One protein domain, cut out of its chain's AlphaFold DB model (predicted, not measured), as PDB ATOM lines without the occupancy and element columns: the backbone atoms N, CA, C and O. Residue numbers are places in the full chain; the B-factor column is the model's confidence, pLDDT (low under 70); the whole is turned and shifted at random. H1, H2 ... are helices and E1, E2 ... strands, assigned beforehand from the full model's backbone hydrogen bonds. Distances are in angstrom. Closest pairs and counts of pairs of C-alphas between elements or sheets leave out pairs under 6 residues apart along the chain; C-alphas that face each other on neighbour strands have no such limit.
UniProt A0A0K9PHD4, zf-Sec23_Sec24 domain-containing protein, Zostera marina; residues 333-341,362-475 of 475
ATOM      1  N   THR A 333     146.111 142.142 167.472       94.56
ATOM      2  CA  THR A 333     147.195 141.164 167.296       94.56
ATOM      3  C   THR A 333     147.915 141.360 165.951       94.56
ATOM      4  O   THR A 333     148.348 140.402 165.303       94.56
ATOM      5  N   GLY A 334     148.013 142.615 165.503       93.44
ATOM      6  CA  GLY A 334     148.749 143.058 164.314       93.44
ATOM      7  C   GLY A 334     147.876 143.636 163.202       93.44
ATOM      8  O   GLY A 334     148.410 144.190 162.248       93.44
ATOM      9  N   ASN A 335     146.550 143.532 163.309       95.50
ATOM     10  CA  ASN A 335     145.585 144.193 162.425       95.50
ATOM     11  C   ASN A 335     144.741 145.173 163.261       95.50
ATOM     12  O   ASN A 335     144.333 144.825 164.367       95.50
ATOM     13  N   CYS A 336     144.408 146.348 162.722       95.06
ATOM     14  CA  CYS A 336     143.579 147.331 163.427       95.06
ATOM     15  C   CYS A 336     142.184 146.777 163.796       95.06
ATOM     16  O   CYS A 336     141.657 145.878 163.132       95.06
ATOM     17  N   SER A 337     141.568 147.330 164.846       95.25
ATOM     18  CA  SER A 337     140.200 146.962 165.243       95.25
ATOM     19  C   SER A 337     139.180 147.249 164.123       95.25
ATOM     20  O   SER A 337     139.213 148.339 163.542       95.25
ATOM     21  N   PRO A 338     138.185 146.365 163.892       95.25
ATOM     22  CA  PRO A 338     137.036 146.630 163.018       95.25
ATOM     23  C   PRO A 338     136.125 147.786 163.468       95.25
ATOM     24  O   PRO A 338     135.079 148.005 162.857       95.25
ATOM     25  N   ARG A 339     136.468 148.498 164.551       94.12
ATOM     26  CA  ARG A 339     135.887 149.801 164.907       94.12
ATOM     27  C   ARG A 339     136.503 150.943 164.081       94.12
ATOM     28  O   ARG A 339     135.783 151.851 163.690       94.12
ATOM     29  N   TYR A 340     137.799 150.865 163.759       95.38
ATOM     30  CA  TYR A 340     138.527 151.908 163.019       95.38
ATOM     31  C   TYR A 340     138.446 151.745 161.499       95.38
ATOM     32  O   TYR A 340     138.476 152.735 160.768       95.38
ATOM     33  N   MET A 341     138.377 150.505 161.003       95.44
ATOM     34  CA  MET A 341     138.417 150.215 159.568       95.44
ATOM     35  C   MET A 341     137.647 148.936 159.219       95.44
ATOM     36  O   MET A 341     137.853 147.891 159.834       95.44
ATOM     37  N   LEU A 362     134.258 146.996 145.946       94.50
ATOM     38  CA  LEU A 362     135.371 147.072 146.895       94.50
ATOM     39  C   LEU A 362     135.418 148.487 147.488       94.50
ATOM     40  O   LEU A 362     135.722 149.451 146.793       94.50
ATOM     41  N   SER A 363     135.106 148.624 148.773       94.38
ATOM     42  CA  SER A 363     135.081 149.913 149.472       94.38
ATOM     43  C   SER A 363     135.485 149.762 150.935       94.38
ATOM     44  O   SER A 363     135.367 148.684 151.520       94.38
ATOM     45  N   LEU A 364     135.968 150.858 151.519       95.12
ATOM     46  CA  LEU A 364     136.553 150.900 152.854       95.12
ATOM     47  C   LEU A 364     135.851 151.968 153.700       95.12
ATOM     48  O   LEU A 364     135.928 153.155 153.394       95.12
ATOM     49  N   LEU A 365     135.181 151.548 154.772       95.69
ATOM     50  CA  LEU A 365     134.720 152.440 155.831       95.69
ATOM     51  C   LEU A 365     135.890 152.682 156.789       95.69
ATOM     52  O   LEU A 365     136.473 151.720 157.292       95.69
ATOM     53  N   VAL A 366     136.223 153.947 157.047       97.19
ATOM     54  CA  VAL A 366     137.306 154.341 157.959       97.19
ATOM     55  C   VAL A 366     136.771 155.352 158.967       97.19
ATOM     56  O   VAL A 366     136.170 156.355 158.589       97.19
ATOM     57  N   GLN A 367     136.994 155.087 160.251       96.25
ATOM     58  CA  GLN A 367     136.582 155.922 161.377       96.25
ATOM     59  C   GLN A 367     137.774 156.058 162.343       96.25
ATOM     60  O   GLN A 367     137.838 155.329 163.332       96.25
ATOM     61  N   PRO A 368     138.750 156.951 162.067       94.44
ATOM     62  CA  PRO A 368     140.015 156.996 162.811       94.44
ATOM     63  C   PRO A 368     139.832 157.209 164.318       94.44
ATOM     64  O   PRO A 368     140.512 156.581 165.116       94.44
ATOM     65  N   PHE A 369     138.856 158.041 164.692       94.94
ATOM     66  CA  PHE A 369     138.514 158.375 166.076       94.94
ATOM     67  C   PHE A 369     137.248 157.643 166.561       94.94
ATOM     68  O   PHE A 369     136.441 158.203 167.303       94.94
ATOM     69  N   ALA A 370     137.020 156.409 166.098       93.44
ATOM     70  CA  ALA A 370     135.958 155.565 166.643       93.44
ATOM     71  C   ALA A 370     136.221 155.277 168.128       93.44
ATOM     72  O   ALA A 370     137.336 154.928 168.505       93.44
ATOM     73  N   LEU A 371     135.192 155.392 168.971       92.25
ATOM     74  CA  LEU A 371     135.335 155.106 170.398       92.25
ATOM     75  C   LEU A 371     135.561 153.593 170.614       92.25
ATOM     76  O   LEU A 371     134.719 152.794 170.181       92.25
ATOM     77  N   PRO A 372     136.664 153.179 171.268       91.38
ATOM     78  CA  PRO A 372     136.873 151.788 171.652       91.38
ATOM     79  C   PRO A 372     135.910 151.386 172.777       91.38
ATOM     80  O   PRO A 372     135.391 152.228 173.513       91.38
ATOM     81  N   HIS A 373     135.675 150.085 172.937       91.75
ATOM     82  CA  HIS A 373     134.944 149.581 174.103       91.75
ATOM     83  C   HIS A 373     135.816 149.742 175.375       91.75
ATOM     84  O   HIS A 373     137.018 149.496 175.294       91.75
ATOM     85  N   PRO A 374     135.272 150.083 176.568       92.00
ATOM     86  CA  PRO A 374     136.069 150.404 177.772       92.00
ATOM     87  C   PRO A 374     137.003 149.307 178.320       92.00
ATOM     88  O   PRO A 374     137.743 149.546 179.269       92.00
ATOM     89  N   SER A 375     136.943 148.095 177.766       93.94
ATOM     90  CA  SER A 375     137.829 146.959 178.085       93.94
ATOM     91  C   SER A 375     138.727 146.530 176.913       93.94
ATOM     92  O   SER A 375     139.338 145.464 176.972       93.94
ATOM     93  N   GLU A 376     138.771 147.311 175.835       94.12
ATOM     94  CA  GLU A 376     139.783 147.194 174.780       94.12
ATOM     95  C   GLU A 376     141.085 147.876 175.231       94.12
ATOM     96  O   GLU A 376     141.090 148.733 176.114       94.12
ATOM     97  N   GLU A 377     142.210 147.480 174.639       92.50
ATOM     98  CA  GLU A 377     143.495 148.126 174.907       92.50
ATOM     99  C   GLU A 377     143.527 149.519 174.242       92.50
ATOM    100  O   GLU A 377     143.145 149.626 173.072       92.50
ATOM    101  N   PRO A 378     143.958 150.590 174.941       93.69
ATOM    102  CA  PRO A 378     144.087 151.910 174.329       93.69
ATOM    103  C   PRO A 378     145.137 151.893 173.209       93.69
ATOM    104  O   PRO A 378     146.101 151.124 173.256       93.69
ATOM    105  N   ILE A 379     144.968 152.764 172.209       95.19
ATOM    106  CA  ILE A 379     145.950 152.905 171.128       95.19
ATOM    107  C   ILE A 379     147.286 153.351 171.738       95.19
ATOM    108  O   ILE A 379     147.339 154.311 172.506       95.19
ATOM    109  N   GLN A 380     148.366 152.640 171.412       95.94
ATOM    110  CA  GLN A 380     149.688 152.954 171.945       95.94
ATOM    111  C   GLN A 380     150.318 154.124 171.174       95.94
ATOM    112  O   GLN A 380     150.333 154.129 169.940       95.94
ATOM    113  N   VAL A 381     150.847 155.101 171.915       96.88
ATOM    114  CA  VAL A 381     151.557 156.268 171.375       96.88
ATOM    115  C   VAL A 381     153.047 155.948 171.270       96.88
ATOM    116  O   VAL A 381     153.666 155.522 172.245       96.88
ATOM    117  N   VAL A 382     153.626 156.165 170.091       96.50
ATOM    118  CA  VAL A 382     155.010 155.815 169.760       96.50
ATOM    119  C   VAL A 382     155.825 157.078 169.525       96.50
ATOM    120  O   VAL A 382     155.607 157.810 168.555       96.50
ATOM    121  N   ASP A 383     156.787 157.318 170.412       94.19
ATOM    122  CA  ASP A 383     157.725 158.430 170.308       94.19
ATOM    123  C   ASP A 383     159.051 157.985 169.666       94.19
ATOM    124  O   ASP A 383     159.646 156.975 170.047       94.19
ATOM    125  N   PHE A 384     159.516 158.755 168.682       91.88
ATOM    126  CA  PHE A 384     160.820 158.595 168.026       91.88
ATOM    127  C   PHE A 384     161.841 159.657 168.504       91.88
ATOM    128  O   PHE A 384     163.004 159.660 168.071       91.88
ATOM    129  N   GLY A 385     161.424 160.536 169.424       89.50
ATOM    130  CA  GLY A 385     162.199 161.626 169.998       89.50
ATOM    131  C   GLY A 385     162.458 162.726 168.974       89.50
ATOM    132  O   GLY A 385     161.547 163.272 168.358       89.50
ATOM    133  N   GLU A 386     163.732 163.053 168.760       86.88
ATOM    134  CA  GLU A 386     164.132 164.016 167.726       86.88
ATOM    135  C   GLU A 386     164.043 163.439 166.300       86.88
ATOM    136  O   GLU A 386     164.018 164.197 165.330       86.88
ATOM    137  N   ASN A 387     163.978 162.108 166.150       88.19
ATOM    138  CA  ASN A 387     163.858 161.462 164.843       88.19
ATOM    139  C   ASN A 387     162.401 161.476 164.367       88.19
ATOM    140  O   ASN A 387     161.489 161.201 165.139       88.19
ATOM    141  N   ALA A 388     162.168 161.704 163.074       89.56
ATOM    142  CA  ALA A 388     160.843 161.499 162.496       89.56
ATOM    143  C   ALA A 388     160.442 160.004 162.508       89.56
ATOM    144  O   ALA A 388     161.314 159.143 162.331       89.56
ATOM    145  N   PRO A 389     159.138 159.674 162.632       93.88
ATOM    146  CA  PRO A 389     158.642 158.311 162.479       93.88
ATOM    147  C   PRO A 389     159.086 157.685 161.152       93.88
ATOM    148  O   PRO A 389     159.009 158.312 160.086       93.88
ATOM    149  N   LEU A 390     159.557 156.437 161.217       95.19
ATOM    150  CA  LEU A 390     160.143 155.755 160.065       95.19
ATOM    151  C   LEU A 390     159.102 155.572 158.949       95.19
ATOM    152  O   LEU A 390     158.047 154.973 159.149       95.19
ATOM    153  N   ARG A 391     159.422 156.073 157.752       95.94
ATOM    154  CA  ARG A 391     158.585 155.998 156.546       95.94
ATOM    155  C   ARG A 391     159.365 155.392 155.387       95.94
ATOM    156  O   ARG A 391     160.581 155.535 155.292       95.94
ATOM    157  N   CYS A 392     158.652 154.750 154.469       97.50
ATOM    158  CA  CYS A 392     159.214 154.275 153.212       97.50
ATOM    159  C   CYS A 392     159.638 155.457 152.317       97.50
ATOM    160  O   CYS A 392     158.829 156.335 152.016       97.50
ATOM    161  N   ASN A 393     160.869 155.445 151.803       96.19
ATOM    162  CA  ASN A 393     161.416 156.522 150.973       96.19
ATOM    163  C   ASN A 393     160.609 156.755 149.687       96.19
ATOM    164  O   ASN A 393     160.463 157.906 149.273       96.19
ATOM    165  N   HIS A 394     160.057 155.688 149.095       97.12
ATOM    166  CA  HIS A 394     159.235 155.742 147.884       97.12
ATOM    167  C   HIS A 394     157.791 156.207 148.169       97.12
ATOM    168  O   HIS A 394     157.459 157.360 147.919       97.12
ATOM    169  N   CYS A 395     156.931 155.348 148.737       97.56
ATOM    170  CA  CYS A 395     155.498 155.641 148.921       97.56
ATOM    171  C   CYS A 395     155.136 156.493 150.156       97.56
ATOM    172  O   CYS A 395     153.956 156.738 150.386       97.56
ATOM    173  N   LYS A 396     156.113 156.891 150.985       95.75
ATOM    174  CA  LYS A 396     155.944 157.636 152.254       95.75
ATOM    175  C   LYS A 396     155.092 156.964 153.345       95.75
ATOM    176  O   LYS A 396     154.966 157.533 154.425       95.75
ATOM    177  N   GLY A 397     154.585 155.750 153.125       96.56
ATOM    178  CA  GLY A 397     153.874 154.973 154.144       96.56
ATOM    179  C   GLY A 397     154.741 154.682 155.374       96.56
ATOM    180  O   GLY A 397     155.920 154.341 155.237       96.56
ATOM    181  N   TYR A 398     154.150 154.826 156.562       97.00
ATOM    182  CA  TYR A 398     154.789 154.575 157.858       97.00
ATOM    183  C   TYR A 398     155.143 153.100 158.067       97.00
ATOM    184  O   TYR A 398     154.489 152.205 157.516       97.00
ATOM    185  N   ILE A 399     156.170 152.863 158.888       97.19
ATOM    186  CA  ILE A 399     156.533 151.544 159.409       97.19
ATOM    187  C   ILE A 399     155.314 150.863 160.053       97.19
ATOM    188  O   ILE A 399     154.471 151.520 160.660       97.19
ATOM    189  N   ASN A 400     155.187 149.556 159.835       96.31
ATOM    190  CA  ASN A 400     154.042 148.753 160.259       96.31
ATOM    191  C   ASN A 400     154.445 147.265 160.391       96.31
ATOM    192  O   ASN A 400     155.468 146.874 159.808       96.31
ATOM    193  N   PRO A 401     153.630 146.413 161.052       95.94
ATOM    194  CA  PRO A 401     153.940 144.998 161.304       95.94
ATOM    195  C   PRO A 401     154.218 144.117 160.075       95.94
ATOM    196  O   PRO A 401     154.667 142.980 160.228       95.94
ATOM    197  N   PHE A 402     153.924 144.585 158.855       95.81
ATOM    198  CA  PHE A 402     154.049 143.791 157.627       95.81
ATOM    199  C   PHE A 402     155.281 144.152 156.790       95.81
ATOM    200  O   PHE A 402     155.540 143.489 155.783       95.81
ATOM    201  N   MET A 403     156.058 145.169 157.177       96.50
ATOM    202  CA  MET A 403     157.333 145.455 156.516       96.50
ATOM    203  C   MET A 403     158.364 144.368 156.834       96.50
ATOM    204  O   MET A 403     158.632 144.052 157.993       96.50
ATOM    205  N   LYS A 404     158.972 143.793 155.791       96.19
ATOM    206  CA  LYS A 404     159.921 142.686 155.947       96.19
ATOM    207  C   LYS A 404     161.339 143.219 156.115       96.19
ATOM    208  O   LYS A 404     161.943 143.687 155.152       96.19
ATOM    209  N   PHE A 405     161.886 143.097 157.319       97.25
ATOM    210  CA  PHE A 405     163.300 143.365 157.572       97.25
ATOM    211  C   PHE A 405     164.195 142.289 156.938       97.25
ATOM    212  O   PHE A 405     163.846 141.109 156.891       97.25
ATOM    213  N   ILE A 406     165.352 142.712 156.433       96.25
ATOM    214  CA  ILE A 406     166.366 141.884 155.766       96.25
ATOM    215  C   ILE A 406     167.775 142.335 156.196       96.25
ATOM    216  O   ILE A 406     167.920 143.286 156.965       96.25
ATOM    217  N   ASP A 407     168.822 141.635 155.747       95.25
ATOM    218  CA  ASP A 407     170.233 141.980 156.010       95.25
ATOM    219  C   ASP A 407     170.548 142.204 157.503       95.25
ATOM    220  O   ASP A 407     171.113 143.225 157.895       95.25
ATOM    221  N   GLN A 408     170.124 141.267 158.360       95.12
ATOM    222  CA  GLN A 408     170.247 141.366 159.825       95.12
ATOM    223  C   GLN A 408     169.577 142.632 160.410       95.12
ATOM    224  O   GLN A 408     170.027 143.179 161.413       95.12
ATOM    225  N   GLY A 409     168.502 143.105 159.772       95.25
ATOM    226  CA  GLY A 409     167.717 144.270 160.183       95.25
ATOM    227  C   GLY A 409     168.204 145.602 159.610       95.25
ATOM    228  O   GLY A 409     167.557 146.623 159.841       95.25
ATOM    229  N   ARG A 410     169.313 145.623 158.855       96.44
ATOM    230  CA  ARG A 410     169.903 146.850 158.282       96.44
ATOM    231  C   ARG A 410     169.067 147.472 157.161       96.44
ATOM    232  O   ARG A 410     169.259 148.644 156.850       96.44
ATOM    233  N   ARG A 411     168.171 146.703 156.540       96.81
ATOM    234  CA  ARG A 411     167.253 147.177 155.497       96.81
ATOM    235  C   ARG A 411     165.856 146.586 155.691       96.81
ATOM    236  O   ARG A 411     165.703 145.560 156.358       96.81
ATOM    237  N   PHE A 412     164.844 147.215 155.099       97.50
ATOM    238  CA  PHE A 412     163.458 146.746 155.130       97.50
ATOM    239  C   PHE A 412     162.739 146.929 153.788       97.50
ATOM    240  O   PHE A 412     162.884 147.939 153.098       97.50
ATOM    241  N   ILE A 413     161.922 145.940 153.432       97.94
ATOM    242  CA  ILE A 413     161.077 145.935 152.239       97.94
ATOM    243  C   ILE A 413     159.688 146.446 152.628       97.94
ATOM    244  O   ILE A 413     159.039 145.893 153.520       97.94
ATOM    245  N   CYS A 414     159.221 147.493 151.945       98.31
ATOM    246  CA  CYS A 414     157.890 148.051 152.165       98.31
ATOM    247  C   CYS A 414     156.798 147.117 151.621       98.31
ATOM    248  O   CYS A 414     156.797 146.774 150.439       98.31
ATOM    249  N   ASN A 415     155.819 146.773 152.459       97.06
ATOM    250  CA  ASN A 415     154.666 145.943 152.097       97.06
ATOM    251  C   ASN A 415     153.704 146.600 151.089       97.06
ATOM    252  O   ASN A 415     152.944 145.892 150.439       97.06
ATOM    253  N   LEU A 416     153.724 147.933 150.963       97.12
ATOM    254  CA  LEU A 416     152.796 148.687 150.110       97.12
ATOM    255  C   LEU A 416     153.292 148.862 148.667       97.12
ATOM    256  O   LEU A 416     152.483 148.990 147.756       97.12
ATOM    257  N   CYS A 417     154.613 148.907 148.445       97.56
ATOM    258  CA  CYS A 417     155.191 149.167 147.117       97.56
ATOM    259  C   CYS A 417     156.460 148.360 146.789       97.56
ATOM    260  O   CYS A 417     157.138 148.670 145.814       97.56
ATOM    261  N   GLY A 418     156.836 147.371 147.608       97.44
ATOM    262  CA  GLY A 418     157.959 146.457 147.352       97.44
ATOM    263  C   GLY A 418     159.366 147.072 147.396       97.44
ATOM    264  O   GLY A 418     160.350 146.343 147.314       97.44
ATOM    265  N   SER A 419     159.499 148.393 147.546       97.81
ATOM    266  CA  SER A 419     160.801 149.066 147.564       97.81
ATOM    267  C   SER A 419     161.617 148.695 148.805       97.81
ATOM    268  O   SER A 419     161.086 148.682 149.922       97.81
ATOM    269  N   ASN A 420     162.916 148.481 148.607       97.75
ATOM    270  CA  ASN A 420     163.896 148.292 149.672       97.75
ATOM    271  C   ASN A 420     164.347 149.648 150.250       97.75
ATOM    272  O   ASN A 420     164.614 150.582 149.495       97.75
ATOM    273  N   ASN A 421     164.453 149.746 151.572       97.62
ATOM    274  CA  ASN A 421     164.807 150.957 152.315       97.62
ATOM    275  C   ASN A 421     165.910 150.651 153.341       97.62
ATOM    276  O   ASN A 421     165.989 149.531 153.842       97.62
ATOM    277  N   GLU A 422     166.746 151.631 153.681       97.44
ATOM    278  CA  GLU A 422     167.752 151.491 154.745       97.44
ATOM    279  C   GLU A 422     167.132 151.745 156.127       97.44
ATOM    280  O   GLU A 422     166.344 152.676 156.301       97.44
ATOM    281  N   THR A 423     167.482 150.918 157.113       96.69
ATOM    282  CA  THR A 423     167.053 151.088 158.505       96.69
ATOM    283  C   THR A 423     167.985 152.084 159.209       96.69
ATOM    284  O   THR A 423     169.185 151.806 159.298       96.69
ATOM    285  N   PRO A 424     167.489 153.207 159.768       95.19
ATOM    286  CA  PRO A 424     168.320 154.132 160.538       95.19
ATOM    287  C   PRO A 424     169.027 153.434 161.704       95.19
ATOM    288  O   PRO A 424     168.442 152.574 162.362       95.19
ATOM    289  N   ARG A 425     170.270 153.830 162.013       93.44
ATOM    290  CA  ARG A 425     171.080 153.183 163.068       93.44
ATOM    291  C   ARG A 425     170.424 153.230 164.454       93.44
ATOM    292  O   ARG A 425     170.567 152.279 165.209       93.44
ATOM    293  N   SER A 426     169.676 154.292 164.758       93.31
ATOM    294  CA  SER A 426     168.873 154.444 165.984       93.31
ATOM    295  C   SER A 426     167.664 153.501 166.061       93.31
ATOM    296  O   SER A 426     167.137 153.269 167.143       93.31
ATOM    297  N   TYR A 427     167.231 152.947 164.926       95.38
ATOM    298  CA  TYR A 427     166.088 152.040 164.804       95.38
ATOM    299  C   TYR A 427     166.510 150.595 164.472       95.38
ATOM    300  O   TYR A 427     165.658 149.717 164.309       95.38
ATOM    301  N   HIS A 428     167.812 150.318 164.344       95.62
ATOM    302  CA  HIS A 428     168.330 148.991 164.003       95.62
ATOM    303  C   HIS A 428     168.166 148.000 165.163       95.62
ATOM    304  O   HIS A 428     168.511 148.291 166.304       95.62
ATOM    305  N   CYS A 429     167.695 146.793 164.849       96.25
ATOM    306  CA  CYS A 429     167.805 145.625 165.716       96.25
ATOM    307  C   CYS A 429     168.107 144.387 164.865       96.25
ATOM    308  O   CYS A 429     167.649 144.274 163.725       96.25
ATOM    309  N   ASN A 430     168.879 143.454 165.424       96.00
ATOM    310  CA  ASN A 430     169.193 142.182 164.779       96.00
ATOM    311  C   ASN A 430     167.945 141.300 164.630       96.00
ATOM    312  O   ASN A 430     167.033 141.330 165.462       96.00
ATOM    313  N   LEU A 431     167.955 140.457 163.596       96.31
ATOM    314  CA  LEU A 431     166.929 139.439 163.392       96.31
ATOM    315  C   LEU A 431     167.147 138.226 164.313       96.31
ATOM    316  O   LEU A 431     168.282 137.908 164.676       96.31
ATOM    317  N   GLY A 432     166.052 137.568 164.685       93.12
ATOM    318  CA  GLY A 432     166.030 136.254 165.318       93.12
ATOM    319  C   GLY A 432     166.199 135.109 164.305       93.12
ATOM    320  O   GLY A 432     166.291 135.347 163.097       93.12
ATOM    321  N   PRO A 433     166.238 133.849 164.779       91.88
ATOM    322  CA  PRO A 433     166.362 132.666 163.921       91.88
ATOM    323  C   PRO A 433     165.122 132.416 163.042       91.88
ATOM    324  O   PRO A 433     165.209 131.701 162.050       91.88
ATOM    325  N   ASP A 434     163.985 133.022 163.385       90.38
ATOM    326  CA  ASP A 434     162.738 133.040 162.614       90.38
ATOM    327  C   ASP A 434     162.732 134.093 161.485       90.38
ATOM    328  O   ASP A 434     161.805 134.150 160.676       90.38
ATOM    329  N   GLY A 435     163.756 134.952 161.426       89.50
ATOM    330  CA  GLY A 435     163.862 136.049 160.468       89.50
ATOM    331  C   GLY A 435     163.040 137.298 160.814       89.50
ATOM    332  O   GLY A 435     163.055 138.247 160.025       89.50
ATOM    333  N   ARG A 436     162.355 137.352 161.965       92.19
ATOM    334  CA  ARG A 436     161.749 138.593 162.484       92.19
ATOM    335  C   ARG A 436     162.781 139.383 163.286       92.19
ATOM    336  O   ARG A 436     163.857 138.882 163.595       92.19
ATOM    337  N   ARG A 437     162.487 140.640 163.620       94.75
ATOM    338  CA  ARG A 437     163.293 141.396 164.592       94.75
ATOM    339  C   ARG A 437     163.095 140.830 165.998       94.75
ATOM    340  O   ARG A 437     162.003 140.381 166.318       94.75
ATOM    341  N   ARG A 438     164.122 140.901 166.848       95.25
ATOM    342  CA  ARG A 438     164.011 140.443 168.249       95.25
ATOM    343  C   ARG A 438     163.145 141.358 169.123       95.25
ATOM    344  O   ARG A 438     162.533 140.870 170.057       95.25
ATOM    345  N   ASP A 439     163.065 142.643 168.787       95.69
ATOM    346  CA  ASP A 439     162.238 143.662 169.454       95.69
ATOM    347  C   ASP A 439     160.866 143.847 168.771       95.69
ATOM    348  O   ASP A 439     160.266 144.916 168.847       95.69
ATOM    349  N   VAL A 440     160.379 142.833 168.040       94.56
ATOM    350  CA  VAL A 440     159.149 142.944 167.233       94.56
ATOM    351  C   VAL A 440     157.881 143.012 168.082       94.56
ATOM    352  O   VAL A 440     156.972 143.748 167.719       94.56
ATOM    353  N   ASP A 441     157.829 142.288 169.203       93.75
ATOM    354  CA  ASP A 441     156.657 142.252 170.089       93.75
ATOM    355  C   ASP A 441     156.703 143.354 171.166       93.75
ATOM    356  O   ASP A 441     155.659 143.776 171.660       93.75
ATOM    357  N   GLU A 442     157.900 143.872 171.470       95.19
ATOM    358  CA  GLU A 442     158.146 145.007 172.380       95.19
ATOM    359  C   GLU A 442     157.749 146.362 171.766       95.19
ATOM    360  O   GLU A 442     157.503 147.328 172.486       95.19
ATOM    361  N   ARG A 443     157.707 146.442 170.430       96.12
ATOM    362  CA  ARG A 443     157.452 147.665 169.658       96.12
ATOM    363  C   ARG A 443     156.037 147.669 169.082       96.12
ATOM    364  O   ARG A 443     155.773 146.913 168.142       96.12
ATOM    365  N   PRO A 444     155.115 148.520 169.564       96.88
ATOM    366  CA  PRO A 444     153.737 148.513 169.081       96.88
ATOM    367  C   PRO A 444     153.613 148.864 167.595       96.88
ATOM    368  O   PRO A 444     152.741 148.311 166.931       96.88
ATOM    369  N   GLU A 445     154.520 149.661 167.018       96.88
ATOM    370  CA  GLU A 445     154.548 149.931 165.572       96.88
ATOM    371  C   GLU A 445     154.946 148.707 164.717       96.88
ATOM    372  O   GLU A 445     154.835 148.733 163.489       96.88
ATOM    373  N   LEU A 446     155.399 147.623 165.362       96.56
ATOM    374  CA  LEU A 446     155.778 146.349 164.749       96.56
ATOM    375  C   LEU A 446     154.886 145.160 165.163       96.56
ATOM    376  O   LEU A 446     154.909 144.141 164.465       96.56
ATOM    377  N   CYS A 447     154.080 145.276 166.229       95.19
ATOM    378  CA  CYS A 447     153.150 144.226 166.669       95.19
ATOM    379  C   CYS A 447     151.655 144.593 166.631       95.19
ATOM    380  O   CYS A 447     150.835 143.675 166.665       95.19
ATOM    381  N   ARG A 448     151.276 145.876 166.516       95.88
ATOM    382  CA  ARG A 448     149.874 146.344 166.477       95.88
ATOM    383  C   ARG A 448     149.508 146.957 165.127       95.88
ATOM    384  O   ARG A 448     150.341 147.552 164.450       95.88
ATOM    385  N   GLY A 449     148.246 146.817 164.734       95.00
ATOM    386  CA  GLY A 449     147.699 147.415 163.518       95.00
ATOM    387  C   GLY A 449     147.154 148.837 163.695       95.00
ATOM    388  O   GLY A 449     146.915 149.502 162.689       95.00
ATOM    389  N   ALA A 450     146.964 149.309 164.930       95.94
ATOM    390  CA  ALA A 450     146.685 150.707 165.260       95.94
ATOM    391  C   ALA A 450     147.693 151.251 166.291       95.94
ATOM    392  O   ALA A 450     147.839 150.693 167.379       95.94
ATOM    393  N   VAL A 451     148.356 152.358 165.945       97.12
ATOM    394  CA  VAL A 451     149.264 153.145 166.800       97.12
ATOM    395  C   VAL A 451     149.138 154.628 166.461       97.12
ATOM    396  O   VAL A 451     148.801 154.974 165.326       97.12
ATOM    397  N   GLU A 452     149.456 155.499 167.414       96.38
ATOM    398  CA  GLU A 452     149.674 156.927 167.165       96.38
ATOM    399  C   GLU A 452     151.177 157.226 167.172       96.38
ATOM    400  O   GLU A 452     151.929 156.621 167.932       96.38
ATOM    401  N   PHE A 453     151.635 158.165 166.342       96.25
ATOM    402  CA  PHE A 453     153.035 158.600 166.319       96.25
ATOM    403  C   PHE A 453     153.161 160.024 166.858       96.25
ATOM    404  O   PHE A 453     152.398 160.904 166.454       96.25
ATOM    405  N   VAL A 454     154.161 160.277 167.705       94.94
ATOM    406  CA  VAL A 454     154.495 161.645 168.125       94.94
ATOM    407  C   VAL A 454     154.972 162.441 166.907       94.94
ATOM    408  O   VAL A 454     155.949 162.090 166.243       94.94
ATOM    409  N   ALA A 455     154.257 163.523 166.597       91.12
ATOM    410  CA  ALA A 455     154.556 164.388 165.465       91.12
ATOM    411  C   ALA A 455     155.761 165.291 165.780       91.12
ATOM    412  O   ALA A 455     155.671 166.218 166.585       91.12
ATOM    413  N   THR A 456     156.896 165.035 165.129       88.56
ATOM    414  CA  THR A 456     158.090 165.884 165.247       88.56
ATOM    415  C   THR A 456     157.918 167.223 164.518       88.56
ATOM    416  O   THR A 456     156.971 167.439 163.762       88.56
ATOM    417  N   LYS A 457     158.859 168.155 164.725       84.69
ATOM    418  CA  LYS A 457     158.776 169.543 164.225       84.69
ATOM    419  C   LYS A 457     158.584 169.670 162.706       84.69
ATOM    420  O   LYS A 457     158.024 170.665 162.269       84.69
ATOM    421  N   GLU A 458     158.998 168.683 161.910       80.38
ATOM    422  CA  GLU A 458     158.777 168.665 160.451       80.38
ATOM    423  C   GLU A 458     157.307 168.453 160.034       80.38
ATOM    424  O   GLU A 458     156.948 168.764 158.900       80.38
ATOM    425  N   PHE A 459     156.446 167.973 160.938       82.06
ATOM    426  CA  PHE A 459     154.998 167.857 160.720       82.06
ATOM    427  C   PHE A 459     154.229 169.115 161.162       82.06
ATOM    428  O   PHE A 459     153.041 169.245 160.867       82.06
ATOM    429  N   LEU A 460     154.881 170.046 161.869       82.75
ATOM    430  CA  LEU A 460     154.262 171.285 162.335       82.75
ATOM    431  C   LEU A 460     154.292 172.333 161.213       82.75
ATOM    432  O   LEU A 460     155.342 172.876 160.871       82.75
ATOM    433  N   VAL A 461     153.123 172.624 160.638       69.88
ATOM    434  CA  VAL A 461     152.977 173.577 159.528       69.88
ATOM    435  C   VAL A 461     153.243 175.006 160.009       69.88
ATOM    436  O   VAL A 461     152.390 175.645 160.621       69.88
ATOM    437  N   CYS A 462     154.421 175.538 159.689       50.66
ATOM    438  CA  CYS A 462     154.863 176.868 160.115       50.66
ATOM    439  C   CYS A 462     154.358 178.014 159.200       50.66
ATOM    440  O   CYS A 462     155.078 178.979 158.941       50.66
ATOM    441  N   ASN A 463     153.110 177.940 158.712       49.72
ATOM    442  CA  ASN A 463     152.518 178.920 157.778       49.72
ATOM    443  C   ASN A 463     151.781 180.083 158.482       49.72
ATOM    444  O   ASN A 463     150.757 180.571 158.003       49.72
ATOM    445  N   CYS A 464     152.316 180.593 159.598       48.09
ATOM    446  CA  CYS A 464     151.753 181.784 160.252       48.09
ATOM    447  C   CYS A 464     151.810 183.054 159.376       48.09
ATOM    448  O   CYS A 464     151.047 183.986 159.623       48.09
ATOM    449  N   LEU A 465     152.677 183.107 158.353       50.50
ATOM    450  CA  LEU A 465     152.787 184.274 157.465       50.50
ATOM    451  C   LEU A 465     151.645 184.406 156.440       50.50
ATOM    452  O   LEU A 465     151.288 185.533 156.104       50.50
ATOM    453  N   GLU A 466     151.038 183.315 155.961       48.56
ATOM    454  CA  GLU A 466     149.931 183.417 154.990       48.56
ATOM    455  C   GLU A 466     148.595 183.769 155.662       48.56
ATOM    456  O   GLU A 466     147.858 184.610 155.145       48.56
ATOM    457  N   LEU A 467     148.305 183.211 156.847       46.59
ATOM    458  CA  LEU A 467     147.082 183.552 157.590       46.59
ATOM    459  C   LEU A 467     147.036 185.034 157.988       46.59
ATOM    460  O   LEU A 467     145.982 185.660 157.887       46.59
ATOM    461  N   LEU A 468     148.170 185.610 158.404       50.66
ATOM    462  CA  LEU A 468     148.257 187.037 158.726       50.66
ATOM    463  C   LEU A 468     147.997 187.924 157.502       50.66
ATOM    464  O   LEU A 468     147.310 188.935 157.628       50.66
ATOM    465  N   CYS A 469     148.471 187.520 156.321       48.69
ATOM    466  CA  CYS A 469     148.257 188.266 155.082       48.69
ATOM    467  C   CYS A 469     146.768 188.286 154.679       48.69
ATOM    468  O   CYS A 469     146.222 189.346 154.367       48.69
ATOM    469  N   LEU A 470     146.080 187.140 154.782       50.22
ATOM    470  CA  LEU A 470     144.642 187.029 154.498       50.22
ATOM    471  C   LEU A 470     143.766 187.795 155.503       50.22
ATOM    472  O   LEU A 470     142.769 188.391 155.104       50.22
ATOM    473  N   LEU A 471     144.147 187.830 156.784       51.41
ATOM    474  CA  LEU A 471     143.423 188.593 157.811       51.41
ATOM    475  C   LEU A 471     143.676 190.109 157.730       51.41
ATOM    476  O   LEU A 471     142.813 190.884 158.127       51.41
ATOM    477  N   SER A 472     144.804 190.550 157.160       54.94
ATOM    478  CA  SER A 472     145.057 191.973 156.875       54.94
ATOM    479  C   SER A 472     144.368 192.506 155.608       54.94
ATOM    480  O   SER A 472     144.412 193.705 155.354       54.94
ATOM    481  N   GLY A 473     143.723 191.639 154.818       48.81
ATOM    482  CA  GLY A 473     142.985 192.012 153.602       48.81
ATOM    483  C   GLY A 473     141.529 192.452 153.821       48.81
ATOM    484  O   GLY A 473     140.859 192.795 152.851       48.81
ATOM    485  N   PHE A 474     141.034 192.423 155.064       48.31
ATOM    486  CA  PHE A 474     139.664 192.791 155.443       48.31
ATOM    487  C   PHE A 474     139.659 193.753 156.646       48.31
ATOM    488  O   PHE A 474     139.348 193.356 157.770       48.31
ATOM    489  N   SER A 475     139.995 195.024 156.401       39.75
ATOM    490  CA  SER A 475     139.784 196.154 157.323       39.75
ATOM    491  C   SER A 475     139.660 197.478 156.566       39.75
ATOM    492  O   SER A 475     139.992 197.498 155.361       39.75
TER     493      SER A 475
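AT A GLANCE: This is residues 333 to 341 and 362 to 475 of the 475 residues of the protein "zf-Sec23_Sec24 domain-containing protein" of Zostera marina (UniProt A0A0K9PHD4). What shape is this? With little regular structure, a body mostly of loops includes a small meander, E3 E4 E5, each strand antiparallel to the one before, and a parallel pair, E2 and E6; residues 460 to 475, with H2, stick out as a tail. What makes it up? The 123 printed residues, mixed in class with 30 in named elements, run E1 E2 E3 E4 E5 H1 E6 H2; the whole is loose, radius of gyration of the C-alphas 18.5 A, spanning 69 by 37 by 32 A.

IN THESE COORDINATES: Where are the strands? E1 is residues 364 to 366, from C-alpha 364 at (136.553, 150.900, 152.854); E2 is 380 to 382, E3 404 to 406, E4 411 to 413, E5 420 to 422, E6 451 to 453. And the helices? H1 is residues 444 to 447; H2, 464 to 471, 11.0 A long, ends at (143.423, 188.593, 157.811).

HOW THE PARTS SIT: Which strands pair? Within hydrogen-bond range are N 404 and O 413, 3.1 A, in hairpin E3 and E4; N 412 and O 421, 2.9 A, in hairpin E4 and E5; N 382 and O 452, 2.8 A, between E2 and E6. And the helices? H2 has 3 of 4 O i to N i+4 pairs within range; H1 is too short for any.

THE WHOLE: Is anything missing? Residues 342 to 361 are cut out, C-alphas 341 and 362 being 13.4 A apart. Where is confidence low? Residues 461 to 475 have pLDDT under 70.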